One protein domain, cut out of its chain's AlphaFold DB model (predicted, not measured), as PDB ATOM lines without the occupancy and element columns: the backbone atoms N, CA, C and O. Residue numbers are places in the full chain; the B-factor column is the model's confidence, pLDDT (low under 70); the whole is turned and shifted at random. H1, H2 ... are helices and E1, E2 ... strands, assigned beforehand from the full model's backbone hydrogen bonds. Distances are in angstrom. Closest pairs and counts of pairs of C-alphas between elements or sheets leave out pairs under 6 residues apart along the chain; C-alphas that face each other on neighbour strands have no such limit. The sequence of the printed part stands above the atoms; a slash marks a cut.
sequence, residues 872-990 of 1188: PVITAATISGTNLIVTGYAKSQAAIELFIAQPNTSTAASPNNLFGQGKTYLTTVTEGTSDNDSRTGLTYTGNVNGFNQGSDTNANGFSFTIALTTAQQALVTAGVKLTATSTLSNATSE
ATOM      1  N   PRO A 872      -9.355  -8.244  19.688       94.94
ATOM      2  CA  PRO A 872     -10.446  -8.503  20.621       94.94
ATOM      3  C   PRO A 872      -9.959  -9.397  21.768       94.94
ATOM      4  O   PRO A 872      -9.255 -10.376  21.545       94.94
ATOM      5  N   VAL A 873     -10.359  -9.111  23.004       94.00
ATOM      6  CA  VAL A 873     -10.036  -9.950  24.169       94.00
ATOM      7  C   VAL A 873     -11.231 -10.839  24.476       94.00
ATOM      8  O   VAL A 873     -12.240 -10.355  24.978       94.00
ATOM      9  N   ILE A 874     -11.133 -12.139  24.191       93.12
ATOM     10  CA  ILE A 874     -12.228 -13.087  24.441       93.12
ATOM     11  C   ILE A 874     -12.138 -13.607  25.881       93.12
ATOM     12  O   ILE A 874     -11.180 -14.288  26.242       93.12
ATOM     13  N   THR A 875     -13.145 -13.328  26.708       89.69
ATOM     14  CA  THR A 875     -13.194 -13.762  28.114       89.69
ATOM     15  C   THR A 875     -13.794 -15.151  28.287       89.69
ATOM     16  O   THR A 875     -13.371 -15.891  29.168       89.69
ATOM     17  N   ALA A 876     -14.768 -15.530  27.458       88.12
ATOM     18  CA  ALA A 876     -15.339 -16.874  27.473       88.12
ATOM     19  C   ALA A 876     -15.963 -17.238  26.122       88.12
ATOM     20  O   ALA A 876     -16.546 -16.388  25.448       88.12
ATOM     21  N   ALA A 877     -15.888 -18.522  25.771       91.88
ATOM     22  CA  ALA A 877     -16.573 -19.119  24.630       91.88
ATOM     23  C   ALA A 877     -17.294 -20.391  25.096       91.88
ATOM     24  O   ALA A 877     -16.647 -21.302  25.612       91.88
ATOM     25  N   THR A 878     -18.617 -20.467  24.944       90.31
ATOM     26  CA  THR A 878     -19.415 -21.587  25.473       90.31
ATOM     27  C   THR A 878     -20.457 -22.068  24.476       90.31
ATOM     28  O   THR A 878     -21.228 -21.275  23.943       90.31
ATOM     29  N   ILE A 879     -20.512 -23.378  24.253       90.44
ATOM     30  CA  ILE A 879     -21.565 -24.022  23.465       90.44
ATOM     31  C   ILE A 879     -22.810 -24.178  24.338       90.44
ATOM     32  O   ILE A 879     -22.757 -24.805  25.400       90.44
ATOM     33  N   SER A 880     -23.938 -23.644  23.871       86.94
ATOM     34  CA  SER A 880     -25.260 -23.845  24.463       86.94
ATOM     35  C   SER A 880     -26.258 -24.221  23.368       86.94
ATOM     36  O   SER A 880     -26.558 -23.422  22.478       86.94
ATOM     37  N   GLY A 881     -26.742 -25.467  23.392       83.75
ATOM     38  CA  GLY A 881     -27.499 -26.035  22.274       83.75
ATOM     39  C   GLY A 881     -26.673 -26.045  20.979       83.75
ATOM     40  O   GLY A 881     -25.545 -26.528  20.969       83.75
ATOM     41  N   THR A 882     -27.224 -25.488  19.897       88.00
ATOM     42  CA  THR A 882     -26.554 -25.338  18.586       88.00
ATOM     43  C   THR A 882     -25.807 -24.008  18.429       88.00
ATOM     44  O   THR A 882     -25.353 -23.684  17.332       88.00
ATOM     45  N   ASN A 883     -25.717 -23.208  19.495       91.12
ATOM     46  CA  ASN A 883     -25.132 -21.874  19.457       91.12
ATOM     47  C   ASN A 883     -23.795 -21.834  20.199       91.12
ATOM     48  O   ASN A 883     -23.625 -22.470  21.240       91.12
ATOM     49  N   LEU A 884     -22.872 -21.023  19.692       93.62
ATOM     50  CA  LEU A 884     -21.663 -20.601  20.382       93.62
ATOM     51  C   LEU A 884     -21.892 -19.203  20.962       93.62
ATOM     52  O   LEU A 884     -22.142 -18.255  20.220       93.62
ATOM     53  N   ILE A 885     -21.790 -19.071  22.281       91.94
ATOM     54  CA  ILE A 885     -21.846 -17.787  22.980       91.94
ATOM     55  C   ILE A 885     -20.412 -17.321  23.227       91.94
ATOM     56  O   ILE A 885     -19.650 -18.027  23.891       91.94
ATOM     57  N   VAL A 886     -20.042 -16.152  22.705       93.38
ATOM     58  CA  VAL A 886     -18.696 -15.572  22.842       93.38
ATOM     59  C   VAL A 886     -18.805 -14.223  23.539       93.38
ATOM     60  O   VAL A 886     -19.540 -13.354  23.083       93.38
ATOM     61  N   THR A 887     -18.069 -14.048  24.634       91.69
ATOM     62  CA  THR A 887     -18.040 -12.800  25.413       91.69
ATOM     63  C   THR A 887     -16.631 -12.242  25.490       91.69
ATOM     64  O   THR A 887     -15.664 -13.013  25.465       91.69
ATOM     65  N   GLY A 888     -16.496 -10.924  25.589       93.06
ATOM     66  CA  GLY A 888     -15.182 -10.297  25.637       93.06
ATOM     67  C   GLY A 888     -15.204  -8.780  25.542       93.06
ATOM     68  O   GLY A 888     -16.197  -8.149  25.892       93.06
ATOM     69  N   TYR A 889     -14.087  -8.214  25.081       93.19
ATOM     70  CA  TYR A 889     -13.896  -6.783  24.870       93.19
ATOM     71  C   TYR A 889     -13.353  -6.484  23.472       93.19
ATOM     72  O   TYR A 889     -12.433  -7.161  23.008       93.19
ATOM     73  N   ALA A 890     -13.867  -5.443  22.823       93.88
ATOM     74  CA  ALA A 890     -13.343  -4.928  21.557       93.88
ATOM     75  C   ALA A 890     -13.635  -3.426  21.410       93.88
ATOM     76  O   ALA A 890     -14.356  -2.832  22.213       93.88
ATOM     77  N   LYS A 891     -13.069  -2.781  20.384       91.50
ATOM     78  CA  LYS A 891     -13.467  -1.414  20.018       91.50
ATOM     79  C   LYS A 891     -14.849  -1.424  19.355       91.50
ATOM     80  O   LYS A 891     -15.147  -2.316  18.565       91.50
ATOM     81  N   SER A 892     -15.653  -0.397  19.634       90.38
ATOM     82  CA  SER A 892     -16.942  -0.175  18.963       90.38
ATOM     83  C   SER A 892     -16.791  -0.194  17.438       90.38
ATOM     84  O   SER A 892     -15.825   0.365  16.913       90.38
ATOM     85  N   GLN A 893     -17.739  -0.819  16.733       92.31
ATOM     86  CA  GLN A 893     -17.771  -0.980  15.272       92.31
ATOM     87  C   GLN A 893     -16.649  -1.842  14.674       92.31
ATOM     88  O   GLN A 893     -16.572  -1.972  13.450       92.31
ATOM     89  N   ALA A 894     -15.785  -2.448  15.491       93.75
ATOM     90  CA  ALA A 894     -14.769  -3.357  14.984       93.75
ATOM     91  C   ALA A 894     -15.419  -4.631  14.420       93.75
ATOM     92  O   ALA A 894     -16.278  -5.248  15.056       93.75
ATOM     93  N   ALA A 895     -14.990  -5.042  13.227       96.50
ATOM     94  CA  ALA A 895     -15.335  -6.340  12.665       96.50
ATOM     95  C   ALA A 895     -14.426  -7.403  13.287       96.50
ATOM     96  O   ALA A 895     -13.217  -7.364  13.092       96.50
ATOM     97  N   ILE A 896     -15.003  -8.330  14.039       97.38
ATOM     98  CA  ILE A 896     -14.312  -9.403  14.749       97.38
ATOM     99  C   ILE A 896     -14.429 -10.681  13.925       97.38
ATOM    100  O   ILE A 896     -15.527 -11.211  13.744       97.38
ATOM    101  N   GLU A 897     -13.307 -11.195  13.429       97.94
ATOM    102  CA  GLU A 897     -13.263 -12.484  12.737       97.94
ATOM    103  C   GLU A 897     -12.839 -13.581  13.713       97.94
ATOM    104  O   GLU A 897     -11.743 -13.535  14.266       97.94
ATOM    105  N   LEU A 898     -13.707 -14.574  13.927       97.69
ATOM    106  CA  LEU A 898     -13.457 -15.705  14.822       97.69
ATOM    107  C   LEU A 898     -12.869 -16.889  14.058       97.69
ATOM    108  O   LEU A 898     -13.381 -17.279  13.005       97.69
ATOM    109  N   PHE A 899     -11.848 -17.512  14.640       97.69
ATOM    110  CA  PHE A 899     -11.157 -18.659  14.067       97.69
ATOM    111  C   PHE A 899     -10.999 -19.790  15.080       97.69
ATOM    112  O   PHE A 899     -10.732 -19.555  16.259       97.69
ATOM    113  N   ILE A 900     -11.051 -21.033  14.593       96.12
ATOM    114  CA  ILE A 900     -10.441 -22.159  15.306       96.12
ATOM    115  C   ILE A 900      -8.927 -21.972  15.241       96.12
ATOM    116  O   ILE A 900      -8.335 -21.932  14.157       96.12
ATOM    117  N   ALA A 901      -8.314 -21.846  16.412       93.44
ATOM    118  CA  ALA A 901      -6.894 -21.610  16.566       93.44
ATOM    119  C   ALA A 901      -6.093 -22.908  16.405       93.44
ATOM    120  O   ALA A 901      -6.454 -23.955  16.948       93.44
ATOM    121  N   GLN A 902      -4.939 -22.813  15.752       87.06
ATOM    122  CA  GLN A 902      -3.853 -23.770  15.913       87.06
ATOM    123  C   GLN A 902      -2.721 -23.072  16.685       87.06
ATOM    124  O   GLN A 902      -2.125 -22.133  16.155       87.06
ATOM    125  N   PRO A 903      -2.428 -23.483  17.933       73.94
ATOM    126  CA  PRO A 903      -1.299 -22.937  18.681       73.94
ATOM    127  C   PRO A 903       0.018 -23.159  17.929       73.94
ATOM    128  O   PRO A 903       0.182 -24.179  17.252       73.94
ATOM    129  N   ASN A 904       0.958 -22.224  18.064       67.94
ATOM    130  CA  ASN A 904       2.299 -22.380  17.501       67.94
ATOM    131  C   ASN A 904       2.988 -23.625  18.110       67.94
ATOM    132  O   ASN A 904       2.892 -23.876  19.310       67.94
ATOM    133  N   THR A 905       3.652 -24.418  17.268       55.91
ATOM    134  CA  THR A 905       4.359 -25.658  17.629       55.91
ATOM    135  C   THR A 905       5.777 -25.433  18.165       55.91
ATOM    136  O   THR A 905       6.450 -26.404  18.507       55.91
ATOM    137  N   SER A 906       6.260 -24.187  18.218       54.41
ATOM    138  CA  SER A 906       7.591 -23.848  18.731       54.41
ATOM    139  C   SER A 906       7.764 -24.289  20.189       54.41
ATOM    140  O   SER A 906       6.953 -23.975  21.059       54.41
ATOM    141  N   THR A 907       8.843 -25.029  20.450       43.22
ATOM    142  CA  THR A 907       9.236 -25.552  21.770       43.22
ATOM    143  C   THR A 907       9.886 -24.499  22.670       43.22
ATOM    144  O   THR A 907      10.128 -24.770  23.847       43.22
ATOM    145  N   ALA A 908      10.164 -23.299  22.151       42.59
ATOM    146  CA  ALA A 908      10.620 -22.186  22.970       42.59
ATOM    147  C   ALA A 908       9.460 -21.727  23.860       42.59
ATOM    148  O   ALA A 908       8.390 -21.387  23.359       42.59
ATOM    149  N   ALA A 909       9.669 -21.721  25.180       38.97
ATOM    150  CA  ALA A 909       8.728 -21.198  26.166       38.97
ATOM    151  C   ALA A 909       8.533 -19.682  25.967       38.97
ATOM    152  O   ALA A 909       9.111 -18.865  26.675       38.97
ATOM    153  N   SER A 910       7.756 -19.312  24.955       52.72
ATOM    154  CA  SER A 910       7.389 -17.943  24.623       52.72
ATOM    155  C   SER A 910       5.880 -17.777  24.826       52.72
ATOM    156  O   SER A 910       5.136 -18.692  24.454       52.72
ATOM    157  N   PRO A 911       5.396 -16.629  25.341       57.50
ATOM    158  CA  PRO A 911       3.963 -16.335  25.455       57.50
ATOM    159  C   PRO A 911       3.193 -16.472  24.128       57.50
ATOM    160  O   PRO A 911       1.972 -16.578  24.137       57.50
ATOM    161  N   ASN A 912       3.892 -16.544  22.989       59.12
ATOM    162  CA  ASN A 912       3.346 -16.796  21.653       59.12
ATOM    163  C   ASN A 912       2.470 -18.051  21.544       59.12
ATOM    164  O   ASN A 912       1.580 -18.085  20.705       59.12
ATOM    165  N   ASN A 913       2.709 -19.098  22.343       69.50
ATOM    166  CA  ASN A 913       1.865 -20.301  22.307       69.50
ATOM    167  C   ASN A 913       0.457 -20.067  22.896       69.50
ATOM    168  O   ASN A 913      -0.431 -20.905  22.712       69.50
ATOM    169  N   LEU A 914       0.264 -18.941  23.592       78.75
ATOM    170  CA  LEU A 914      -1.005 -18.489  24.164       78.75
ATOM    171  C   LEU A 914      -1.808 -17.632  23.182       78.75
ATOM    172  O   LEU A 914      -2.989 -17.393  23.416       78.75
ATOM    173  N   PHE A 915      -1.193 -17.220  22.073       82.00
ATOM    174  CA  PHE A 915      -1.836 -16.518  20.970       82.00
ATOM    175  C   PHE A 915      -1.977 -17.483  19.788       82.00
ATOM    176  O   PHE A 915      -1.107 -18.312  19.511       82.00
ATOM    177  N   GLY A 916      -3.144 -17.478  19.149       76.31
ATOM    178  CA  GLY A 916      -3.468 -18.462  18.118       76.31
ATOM    179  C   GLY A 916      -2.940 -18.068  16.742       76.31
ATOM    180  O   GLY A 916      -2.838 -16.891  16.425       76.31
ATOM    181  N   GLN A 917      -2.683 -19.053  15.880       89.62
ATOM    182  CA  GLN A 917      -2.785 -18.842  14.433       89.62
ATOM    183  C   GLN A 917      -4.206 -19.246  14.019       89.62
ATOM    184  O   GLN A 917      -4.662 -20.342  14.366       89.62
ATOM    185  N   GLY A 918      -4.949 -18.360  13.360       93.81
ATOM    186  CA  GLY A 918      -6.320 -18.643  12.935       93.81
ATOM    187  C   GLY A 918      -6.343 -19.625  11.769       93.81
ATOM    188  O   GLY A 918      -6.183 -19.212  10.624       93.81
ATOM    189  N   LYS A 919      -6.546 -20.919  12.045       95.06
ATOM    190  CA  LYS A 919      -6.529 -21.982  11.030       95.06
ATOM    191  C   LYS A 919      -7.827 -22.034  10.241       95.06
ATOM    192  O   LYS A 919      -7.812 -22.088   9.022       95.06
ATOM    193  N   THR A 920      -8.960 -22.098  10.934       95.94
ATOM    194  CA  THR A 920     -10.275 -22.261  10.290       95.94
ATOM    195  C   THR A 920     -11.139 -21.064  10.617       95.94
ATOM    196  O   THR A 920     -11.484 -20.872  11.781       95.94
ATOM    197  N   TYR A 921     -11.485 -20.270   9.606       97.31
ATOM    198  CA  TYR A 921     -12.448 -19.182   9.748       97.31
ATOM    199  C   TYR A 921     -13.826 -19.736  10.128       97.31
ATOM    200  O   TYR A 921     -14.298 -20.699   9.523       97.31
ATOM    201  N   LEU A 922     -14.462 -19.133  11.131       95.75
ATOM    202  CA  LEU A 922     -15.802 -19.506  11.579       95.75
ATOM    203  C   LEU A 922     -16.846 -18.505  11.100       95.75
ATOM    204  O   LEU A 922     -17.784 -18.884  10.403       95.75
ATOM    205  N   THR A 923     -16.709 -17.245  11.509       96.12
ATOM    206  CA  THR A 923     -17.660 -16.179  11.193       96.12
ATOM    207  C   THR A 923     -17.035 -14.809  11.442       96.12
ATOM    208  O   THR A 923     -16.012 -14.696  12.121       96.12
ATOM    209  N   THR A 924     -17.685 -13.768  10.931       96.50
ATOM    210  CA  THR A 924     -17.426 -12.375  11.301       96.50
ATOM    211  C   THR A 924     -18.632 -11.850  12.070       96.50
ATOM    212  O   THR A 924     -19.769 -12.049  11.646       96.50
ATOM    213  N   VAL A 925     -18.386 -11.180  13.188       95.56
ATOM    214  CA  VAL A 925     -19.385 -10.431  13.962       95.56
ATOM    215  C   VAL A 925     -18.907  -8.992  14.104       95.56
ATOM    216  O   VAL A 925     -17.714  -8.729  13.984       95.56
ATOM    217  N   THR A 926     -19.811  -8.045  14.318       94.69
ATOM    218  CA  THR A 926     -19.441  -6.630  14.437       94.69
ATOM    219  C   THR A 926     -19.887  -6.097  15.776       94.69
ATOM    220  O   THR A 926     -21.064  -6.181  16.138       94.69
ATOM    221  N   GLU A 927     -18.932  -5.522  16.491       92.12
ATOM    222  CA  GLU A 927     -19.194  -4.966  17.802       92.12
ATOM    223  C   GLU A 927     -20.107  -3.731  17.714       92.12
ATOM    224  O   GLU A 927     -19.873  -2.846  16.890       92.12
ATOM    225  N   GLY A 928     -21.173  -3.696  18.524       85.56
ATOM    226  CA  GLY A 928     -22.168  -2.612  18.566       85.56
ATOM    227  C   GLY A 928     -23.354  -2.699  17.585       85.56
ATOM    228  O   GLY A 928     -24.235  -1.843  17.631       85.56
ATOM    229  N   THR A 929     -23.429  -3.710  16.705       79.81
ATOM    230  CA  THR A 929     -24.527  -3.845  15.704       79.81
ATOM    231  C   THR A 929     -25.297  -5.171  15.775       79.81
ATOM    232  O   THR A 929     -26.369  -5.300  15.185       79.81
ATOM    233  N   SER A 930     -24.797  -6.165  16.511       70.88
ATOM    234  CA  SER A 930     -25.464  -7.450  16.803       70.88
ATOM    235  C   SER A 930     -24.970  -8.022  18.136       70.88
ATOM    236  O   SER A 930     -24.756  -9.224  18.287       70.88
ATOM    237  N   ASP A 931     -24.722  -7.112  19.070       81.56
ATOM    238  CA  ASP A 931     -24.162  -7.372  20.385       81.56
ATOM    239  C   ASP A 931     -25.282  -7.401  21.441       81.56
ATOM    240  O   ASP A 931     -26.128  -6.507  21.475       81.56
ATOM    241  N   ASN A 932     -25.312  -8.451  22.271       84.38
ATOM    242  CA  ASN A 932     -26.242  -8.564  23.403       84.38
ATOM    243  C   ASN A 932     -25.692  -7.915  24.683       84.38
ATOM    244  O   ASN A 932     -26.366  -7.921  25.716       84.38
ATOM    245  N   ASP A 933     -24.470  -7.399  24.637       84.31
ATOM    246  CA  ASP A 933     -23.895  -6.542  25.655       84.31
ATOM    247  C   ASP A 933     -24.066  -5.072  25.235       84.31
ATOM    248  O   ASP A 933     -24.128  -4.723  24.064       84.31
ATOM    249  N   SER A 934     -24.252  -4.186  26.207       85.31
ATOM    250  CA  SER A 934     -24.428  -2.751  25.954       85.31
ATOM    251  C   SER A 934     -23.457  -1.911  26.777       85.31
ATOM    252  O   SER A 934     -23.640  -0.701  26.930       85.31
ATOM    253  N   ARG A 935     -22.467  -2.555  27.401       89.31
ATOM    254  CA  ARG A 935     -21.499  -1.905  28.280       89.31
ATOM    255  C   ARG A 935     -20.400  -1.245  27.448       89.31
ATOM    256  O   ARG A 935     -19.623  -1.914  26.775       89.31
ATOM    257  N   THR A 936     -20.279   0.071  27.564       90.19
ATOM    258  CA  THR A 936     -19.279   0.883  26.849       90.19
ATOM    259  C   THR A 936     -18.296   1.548  27.811       90.19
ATOM    260  O   THR A 936     -18.625   1.745  28.981       90.19
ATOM    261  N   GLY A 937     -17.124   1.969  27.324       85.38
ATOM    262  CA  GLY A 937     -16.145   2.720  28.128       85.38
ATOM    263  C   GLY A 937     -15.514   1.889  29.251       85.38
ATOM    264  O   GLY A 937     -15.167   2.411  30.309       85.38
ATOM    265  N   LEU A 938     -15.420   0.578  29.042       87.69
ATOM    266  CA  LEU A 938     -14.846  -0.365  29.986       87.69
ATOM    267  C   LEU A 938     -13.320  -0.294  29.965       87.69
ATOM    268  O   LEU A 938     -12.695   0.000  28.945       87.69
ATOM    269  N   THR A 939     -12.730  -0.625  31.112       86.44
ATOM    270  CA  THR A 939     -11.288  -0.819  31.266       86.44
ATOM    271  C   THR A 939     -10.992  -2.277  31.588       86.44
ATOM    272  O   THR A 939     -11.611  -2.847  32.488       86.44
ATOM    273  N   TYR A 940     -10.010  -2.862  30.906       86.81
ATOM    274  CA  TYR A 940      -9.389  -4.123  31.317       86.81
ATOM    275  C   TYR A 940      -7.869  -3.957  31.399       86.81
ATOM    276  O   TYR A 940      -7.284  -3.102  30.733       86.81
ATOM    277  N   THR A 941      -7.223  -4.760  32.241       86.94
ATOM    278  CA  THR A 941      -5.770  -4.727  32.420       86.94
ATOM    279  C   THR A 941      -5.221  -6.095  32.809       86.94
ATOM    280  O   THR A 941      -5.822  -6.812  33.614       86.94
ATOM    281  N   GLY A 942      -4.061  -6.439  32.255       82.31
ATOM    282  CA  GLY A 942      -3.252  -7.569  32.683       82.31
ATOM    283  C   GLY A 942      -3.817  -8.918  32.250       82.31
ATOM    284  O   GLY A 942      -4.056  -9.163  31.067       82.31
ATOM    285  N   ASN A 943      -3.955  -9.831  33.215       85.19
ATOM    286  CA  ASN A 943      -4.243 -11.229  32.926       85.19
ATOM    287  C   ASN A 943      -5.731 -11.471  32.652       85.19
ATOM    288  O   ASN A 943      -6.565 -11.305  33.538       85.19
ATOM    289  N   VAL A 944      -6.036 -11.980  31.460       82.56
ATOM    290  CA  VAL A 944      -7.353 -12.507  31.082       82.56
ATOM    291  C   VAL A 944      -7.157 -13.944  30.609       82.56
ATOM    292  O   VAL A 944      -6.264 -14.213  29.810       82.56
ATOM    293  N   ASN A 945      -7.958 -14.883  31.124       79.56
ATOM    294  CA  ASN A 945      -7.780 -16.331  30.915       79.56
ATOM    295  C   ASN A 945      -6.417 -16.875  31.385       79.56
ATOM    296  O   ASN A 945      -5.894 -17.839  30.833       79.56
ATOM    297  N   GLY A 946      -5.848 -16.275  32.434       79.38
ATOM    298  CA  GLY A 946      -4.616 -16.753  33.066       79.38
ATOM    299  C   GLY A 946      -3.310 -16.243  32.446       79.38
ATOM    300  O   GLY A 946      -2.246 -16.622  32.929       79.38
ATOM    301  N   PHE A 947      -3.356 -15.362  31.441       81.88
ATOM    302  CA  PHE A 947      -2.164 -14.755  30.837       81.88
ATOM    303  C   PHE A 947      -2.390 -13.303  30.412       81.88
ATOM    304  O   PHE A 947      -3.527 -12.870  30.236       81.88
ATOM    305  N   ASN A 948      -1.300 -12.545  30.288       85.06
ATOM    306  CA  ASN A 948      -1.341 -11.114  30.001       85.06
ATOM    307  C   ASN A 948      -1.830 -10.847  28.567       85.06
ATOM    308  O   ASN A 948      -1.207 -11.313  27.616       85.06
ATOM    309  N   GLN A 949      -2.913 -10.079  28.432       87.62
ATOM    310  CA  GLN A 949      -3.480  -9.647  27.146       87.62
ATOM    311  C   GLN A 949      -3.401  -8.122  26.953       87.62
ATOM    312  O   GLN A 949      -4.060  -7.565  26.079       87.62
ATOM    313  N   GLY A 950      -2.601  -7.433  27.772       88.56
ATOM    314  CA  GLY A 950      -2.445  -5.983  27.715       88.56
ATOM    315  C   GLY A 950      -3.553  -5.229  28.451       88.56
ATOM    316  O   GLY A 950      -4.105  -5.701  29.448       88.56
ATOM    317  N   SER A 951      -3.845  -4.015  28.000       88.31
ATOM    318  CA  SER A 951      -4.847  -3.143  28.610       88.31
ATOM    319  C   SER A 951      -5.461  -2.172  27.612       88.31
ATOM    320  O   SER A 951      -4.766  -1.645  26.747       88.31
ATOM    321  N   ASP A 952      -6.734  -1.852  27.809       87.94
ATOM    322  CA  ASP A 952      -7.446  -0.790  27.099       87.94
ATOM    323  C   ASP A 952      -8.368  -0.079  28.095       87.94
ATOM    324  O   ASP A 952      -8.971  -0.729  28.952       87.94
ATOM    325  N   THR A 953      -8.460   1.248  28.014       85.69
ATOM    326  CA  THR A 953      -9.265   2.095  28.911       85.69
ATOM    327  C   THR A 953     -10.571   2.575  28.279       85.69
ATOM    328  O   THR A 953     -11.361   3.245  28.941       85.69
ATOM    329  N   ASN A 954     -10.810   2.250  27.005       86.44
ATOM    330  CA  ASN A 954     -12.020   2.619  26.276       86.44
ATOM    331  C   ASN A 954     -12.451   1.479  25.340       86.44
ATOM    332  O   ASN A 954     -12.483   1.642  24.114       86.44
ATOM    333  N   ALA A 955     -12.701   0.307  25.923       88.19
ATOM    334  CA  ALA A 955     -13.248  -0.854  25.227       88.19
ATOM    335  C   ALA A 955     -14.764  -0.965  25.453       88.19
ATOM    336  O   ALA A 955     -15.292  -0.500  26.464       88.19
ATOM    337  N   ASN A 956     -15.466  -1.618  24.534       92.19
ATOM    338  CA  ASN A 956     -16.827  -2.086  24.758       92.19
ATOM    339  C   ASN A 956     -16.793  -3.558  25.160       92.19
ATOM    340  O   ASN A 956     -15.941  -4.308  24.681       92.19
ATOM    341  N   GLY A 957     -17.690  -3.950  26.061       91.69
ATOM    342  CA  GLY A 957     -17.958  -5.357  26.326       91.69
ATOM    343  C   GLY A 957     -18.872  -5.899  25.240       91.69
ATOM    344  O   GLY A 957     -19.799  -5.194  24.873       91.69
ATOM    345  N   PHE A 958     -18.607  -7.117  24.772       94.00
ATOM    346  CA  PHE A 958     -19.440  -7.804  23.790       94.00
ATOM    347  C   PHE A 958     -19.950  -9.152  24.311       94.00
ATOM    348  O   PHE A 958     -19.279  -9.841  25.091       94.00
ATOM    349  N   SER A 959     -21.115  -9.570  23.818       92.75
ATOM    350  CA  SER A 959     -21.725 -10.888  23.977       92.75
ATOM    351  C   SER A 959     -22.447 -11.296  22.690       92.75
ATOM    352  O   SER A 959     -23.581 -10.898  22.420       92.75
ATOM    353  N   PHE A 960     -21.805 -12.146  21.889       94.00
ATOM    354  CA  PHE A 960     -22.364 -12.654  20.640       94.00
ATOM    355  C   PHE A 960     -22.963 -14.044  20.832       94.00
ATOM    356  O   PHE A 960     -22.313 -14.937  21.373       94.00
ATOM    357  N   THR A 961     -24.181 -14.255  20.327       92.75
ATOM    358  CA  THR A 961     -24.779 -15.591  20.179       92.75
ATOM    359  C   THR A 961     -24.722 -16.003  18.714       92.75
ATOM    360  O   THR A 961     -25.449 -15.467  17.882       92.75
ATOM    361  N   ILE A 962     -23.850 -16.953  18.392       94.69
ATOM    362  CA  ILE A 962     -23.548 -17.372  17.022       94.69
ATOM    363  C   ILE A 962     -24.201 -18.727  16.763       94.69
ATOM    364  O   ILE A 962     -23.838 -19.721  17.389       94.69
ATOM    365  N   ALA A 963     -25.139 -18.786  15.820       94.38
ATOM    366  CA  ALA A 963     -25.726 -20.048  15.380       94.38
ATOM    367  C   ALA A 963     -24.712 -20.846  14.546       94.38
ATOM    368  O   ALA A 963     -24.262 -20.380  13.500       94.38
ATOM    369  N   LEU A 964     -24.353 -22.051  14.999       93.69
ATOM    370  CA  LEU A 964     -23.406 -22.909  14.290       93.69
ATOM    371  C   LEU A 964     -24.132 -23.787  13.264       93.69
ATOM    372  O   LEU A 964     -25.077 -24.512  13.587       93.69
ATOM    373  N   THR A 965     -23.633 -23.804  12.032       95.31
ATOM    374  CA  THR A 965     -24.039 -24.799  11.025       95.31
ATOM    375  C   THR A 965     -23.670 -26.217  11.471       95.31
ATOM    376  O   THR A 965     -22.780 -26.404  12.301       95.31
ATOM    377  N   THR A 966     -24.292 -27.247  10.890       93.38
ATOM    378  CA  THR A 966     -23.964 -28.653  11.198       93.38
ATOM    379  C   THR A 966     -22.475 -28.964  11.006       93.38
ATOM    380  O   THR A 966     -21.884 -29.665  11.823       93.38
ATOM    381  N   ALA A 967     -21.843 -28.397   9.970       92.44
ATOM    382  CA  ALA A 967     -20.408 -28.551   9.734       92.44
ATOM    383  C   ALA A 967     -19.567 -27.869  10.826       92.44
ATOM    384  O   ALA A 967     -18.607 -28.452  11.322       92.44
ATOM    385  N   GLN A 968     -19.948 -26.662  11.255       94.94
ATOM    386  CA  GLN A 968     -19.261 -25.967  12.345       94.94
ATOM    387  C   GLN A 968     -19.454 -26.666  13.697       94.94
ATOM    388  O   GLN A 968     -18.506 -26.718  14.467       94.94
ATOM    389  N   GLN A 969     -20.621 -27.254  13.980       92.06
ATOM    390  CA  GLN A 969     -20.863 -28.022  15.214       92.06
ATOM    391  C   GLN A 969     -19.939 -29.244  15.336       92.06
ATOM    392  O   GLN A 969     -19.552 -29.615  16.440       92.06
ATOM    393  N   ALA A 970     -19.541 -29.848  14.211       92.44
ATOM    394  CA  ALA A 970     -18.564 -30.937  14.206       92.44
ATOM    395  C   ALA A 970     -17.131 -30.460  14.514       92.44
ATOM    396  O   ALA A 970     -16.319 -31.237  15.015       92.44
ATOM    397  N   LEU A 971     -16.814 -29.194  14.217       92.62
ATOM    398  CA  LEU A 971     -15.482 -28.607  14.398       92.62
ATOM    399  C   LEU A 971     -15.330 -27.843  15.720       92.62
ATOM    400  O   LEU A 971     -14.233 -27.793  16.268       92.62
ATOM    401  N   VAL A 972     -16.405 -27.238  16.228       93.50
ATOM    402  CA  VAL A 972     -16.435 -26.424  17.449       93.50
ATOM    403  C   VAL A 972     -17.042 -27.261  18.571       93.50
ATOM    404  O   VAL A 972     -18.251 -27.261  18.785       93.50
ATOM    405  N   THR A 973     -16.190 -27.994  19.285       89.75
ATOM    406  CA  THR A 973     -16.557 -28.843  20.428       89.75
ATOM    407  C   THR A 973     -15.818 -28.408  21.696       89.75
ATOM    408  O   THR A 973     -14.920 -27.565  21.653       89.75
ATOM    409  N   ALA A 974     -16.204 -28.954  22.854       85.62
ATOM    410  CA  ALA A 974     -15.542 -28.638  24.119       85.62
ATOM    411  C   ALA A 974     -14.028 -28.925  24.051       85.62
ATOM    412  O   ALA A 974     -13.613 -29.998  23.619       85.62
ATOM    413  N   GLY A 975     -13.209 -27.975  24.501       84.31
ATOM    414  CA  GLY A 975     -11.745 -28.060  24.474       84.31
ATOM    415  C   GLY A 975     -11.091 -27.556  23.184       84.31
ATOM    416  O   GLY A 975      -9.873 -27.370  23.163       84.31
ATOM    417  N   VAL A 976     -11.867 -27.279  22.129       91.12
ATOM    418  CA  VAL A 976     -11.364 -26.564  20.945       91.12
ATOM    419  C   VAL A 976     -10.921 -25.161  21.350       91.12
ATOM    420  O   VAL A 976     -11.495 -24.543  22.242       91.12
ATOM    421  N   LYS A 977      -9.874 -24.655  20.702       91.50
ATOM    422  CA  LYS A 977      -9.293 -23.342  20.978       91.50
ATOM    423  C   LYS A 977      -9.780 -22.335  19.947       91.50
ATOM    424  O   LYS A 977      -9.698 -22.616  18.753       91.50
ATOM    425  N   LEU A 978     -10.245 -21.172  20.392       94.69
ATOM    426  CA  LEU A 978     -10.593 -20.049  19.518       94.69
ATOM    427  C   LEU A 978      -9.597 -18.903  19.676       94.69
ATOM    428  O   LEU A 978      -9.026 -18.705  20.745       94.69
ATOM    429  N   THR A 979      -9.429 -18.150  18.598       95.38
ATOM    430  CA  THR A 979      -8.740 -16.857  18.537       95.38
ATOM    431  C   THR A 979      -9.526 -15.947  17.595       95.38
ATOM    432  O   THR A 979     -10.391 -16.425  16.853       95.38
ATOM    433  N   ALA A 980      -9.252 -14.652  17.610       97.00
ATOM    434  CA  ALA A 980      -9.890 -13.709  16.715       97.00
ATOM    435  C   ALA A 980      -8.957 -12.582  16.289       97.00
ATOM    436  O   ALA A 980      -8.002 -12.257  16.982       97.00
ATOM    437  N   THR A 981      -9.273 -11.958  15.165       97.44
ATOM    438  CA  THR A 981      -8.734 -10.647  14.794       97.44
ATOM    439  C   THR A 981      -9.844  -9.612  14.892       97.44
ATOM    440  O   THR A 981     -11.030  -9.954  14.903       97.44
ATOM    441  N   SER A 982      -9.474  -8.338  14.945       95.94
ATOM    442  CA  SER A 982     -10.403  -7.238  14.710       95.94
ATOM    443  C   SER A 982      -9.902  -6.326  13.609       95.94
ATOM    444  O   SER A 982      -8.733  -5.943  13.598       95.94
ATOM    445  N   THR A 983     -10.812  -5.923  12.730       96.56
ATOM    446  CA  THR A 983     -10.565  -4.914  11.705       96.56
ATOM    447  C   THR A 983     -11.401  -3.674  11.997       96.56
ATOM    448  O   THR A 983     -12.625  -3.749  12.116       96.56
ATOM    449  N   LEU A 984     -10.745  -2.519  12.076       93.31
ATOM    450  CA  LEU A 984     -11.392  -1.216  12.215       93.31
ATOM    451  C   LEU A 984     -10.701  -0.220  11.286       93.31
ATOM    452  O   LEU A 984      -9.476  -0.166  11.230       93.31
ATOM    453  N   SER A 985     -11.481   0.560  10.534       91.56
ATOM    454  CA  SER A 985     -10.947   1.558   9.590       91.56
ATOM    455  C   SER A 985      -9.888   0.989   8.627       91.56
ATOM    456  O   SER A 985      -8.896   1.649   8.322       91.56
ATOM    457  N   ASN A 986     -10.111  -0.240   8.141       91.19
ATOM    458  CA  ASN A 986      -9.224  -1.011   7.256       91.19
ATOM    459  C   ASN A 986      -7.867  -1.440   7.847       91.19
ATOM    460  O   ASN A 986      -7.025  -1.940   7.102       91.19
ATOM    461  N   ALA A 987      -7.656  -1.288   9.156       93.25
ATOM    462  CA  ALA A 987      -6.497  -1.812   9.869       93.25
ATOM    463  C   ALA A 987      -6.906  -3.064  10.650       93.25
ATOM    464  O   ALA A 987      -7.858  -3.028  11.431       93.25
ATOM    465  N   THR A 988      -6.217  -4.180  10.411       96.31
ATOM    466  CA  THR A 988      -6.458  -5.446  11.122       96.31
ATOM    467  C   THR A 988      -5.406  -5.679  12.194       96.31
ATOM    468  O   THR A 988      -4.220  -5.472  11.933       96.31
ATOM    469  N   SER A 989      -5.854  -6.100  13.376       94.31
ATOM    470  CA  SER A 989      -5.012  -6.492  14.506       94.31
ATOM    471  C   SER A 989      -4.263  -7.803  14.254       94.31
ATOM    472  O   SER A 989      -4.583  -8.570  13.343       94.31
ATOM    473  N   GLU A 990      -3.332  -8.116  15.151       92.94
ATOM    474  CA  GLU A 990      -2.851  -9.486  15.342       92.94
ATOM    475  C   GLU A 990      -3.979 -10.417  15.828       92.94
ATOM    476  O   GLU A 990      -5.105  -9.986  16.108       92.94
TER     477      GLU A 990
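AT A GLANCE: This is residues 872 to 990 of the 1188 residues of an uncharacterized protein of Hymenobacter sp (UniProt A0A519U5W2). A curled sheet of four strands, E1, E2, E6 and E5 in that order, faces a three-strand sheet, E4, E3 and E7, in a sandwich with crossed strands; two short helices, H1 and H2, graze both sheets. The 119 printed residues hold E1 E2 E3 H1 E4 E5 E6 H2 E7 along the chain, mostly strand, both sheets antiparallel. The whole is compact, with a radius of gyration of the C-alphas of 14.2 A and spans of 37 by 36 by 27 A.

IN THESE COORDINATES: The larger sheet has E1, residues 873 to 880, from C-alpha 873 at (-10.036, -9.950, 24.169); E2, 883 to 890; E6, 947 to 963, 28.7 A long; and E5, 938 to 944. The other has E4, 916 to 926; E3, 895 to 903, 22.6 A; and E7, 977 to 984, 23.9 A, ending at C-alpha 984 at (-11.392, -1.216, 12.215). H1 is residues 911 to 914 and H2 966 to 971.

HOW THE PARTS SIT: E1 and E2 form a hairpin, with N 875 and O 887 2.8 A apart. E6 bends by 116 degrees at residue 951; its pairing is staggered, with E5 over 947 to 955 (N 942 and O 950, 2.9 A) and with E2 over 956 to 963 (N 886 and O 960, 2.9 A). In the other sheet, E3 has E4 (N 898 and O 923, 2.9 A) and E7 (N 897 and O 981, 3.0 A) as neighbours. The sheets' strands stand at 90 degrees. In H2 every O i to N i+4 pair is within hydrogen-bond range; H1 is too short for such a pair, and its one O i to N i+3 pair is within range.

THE WHOLE: The C-alphas farthest apart, of Thr 907 and Ser 934, are 40.9 A apart. The printed part has no cut. The link E4 to E5 is long. Residues 904 to 913 are under pLDDT 70.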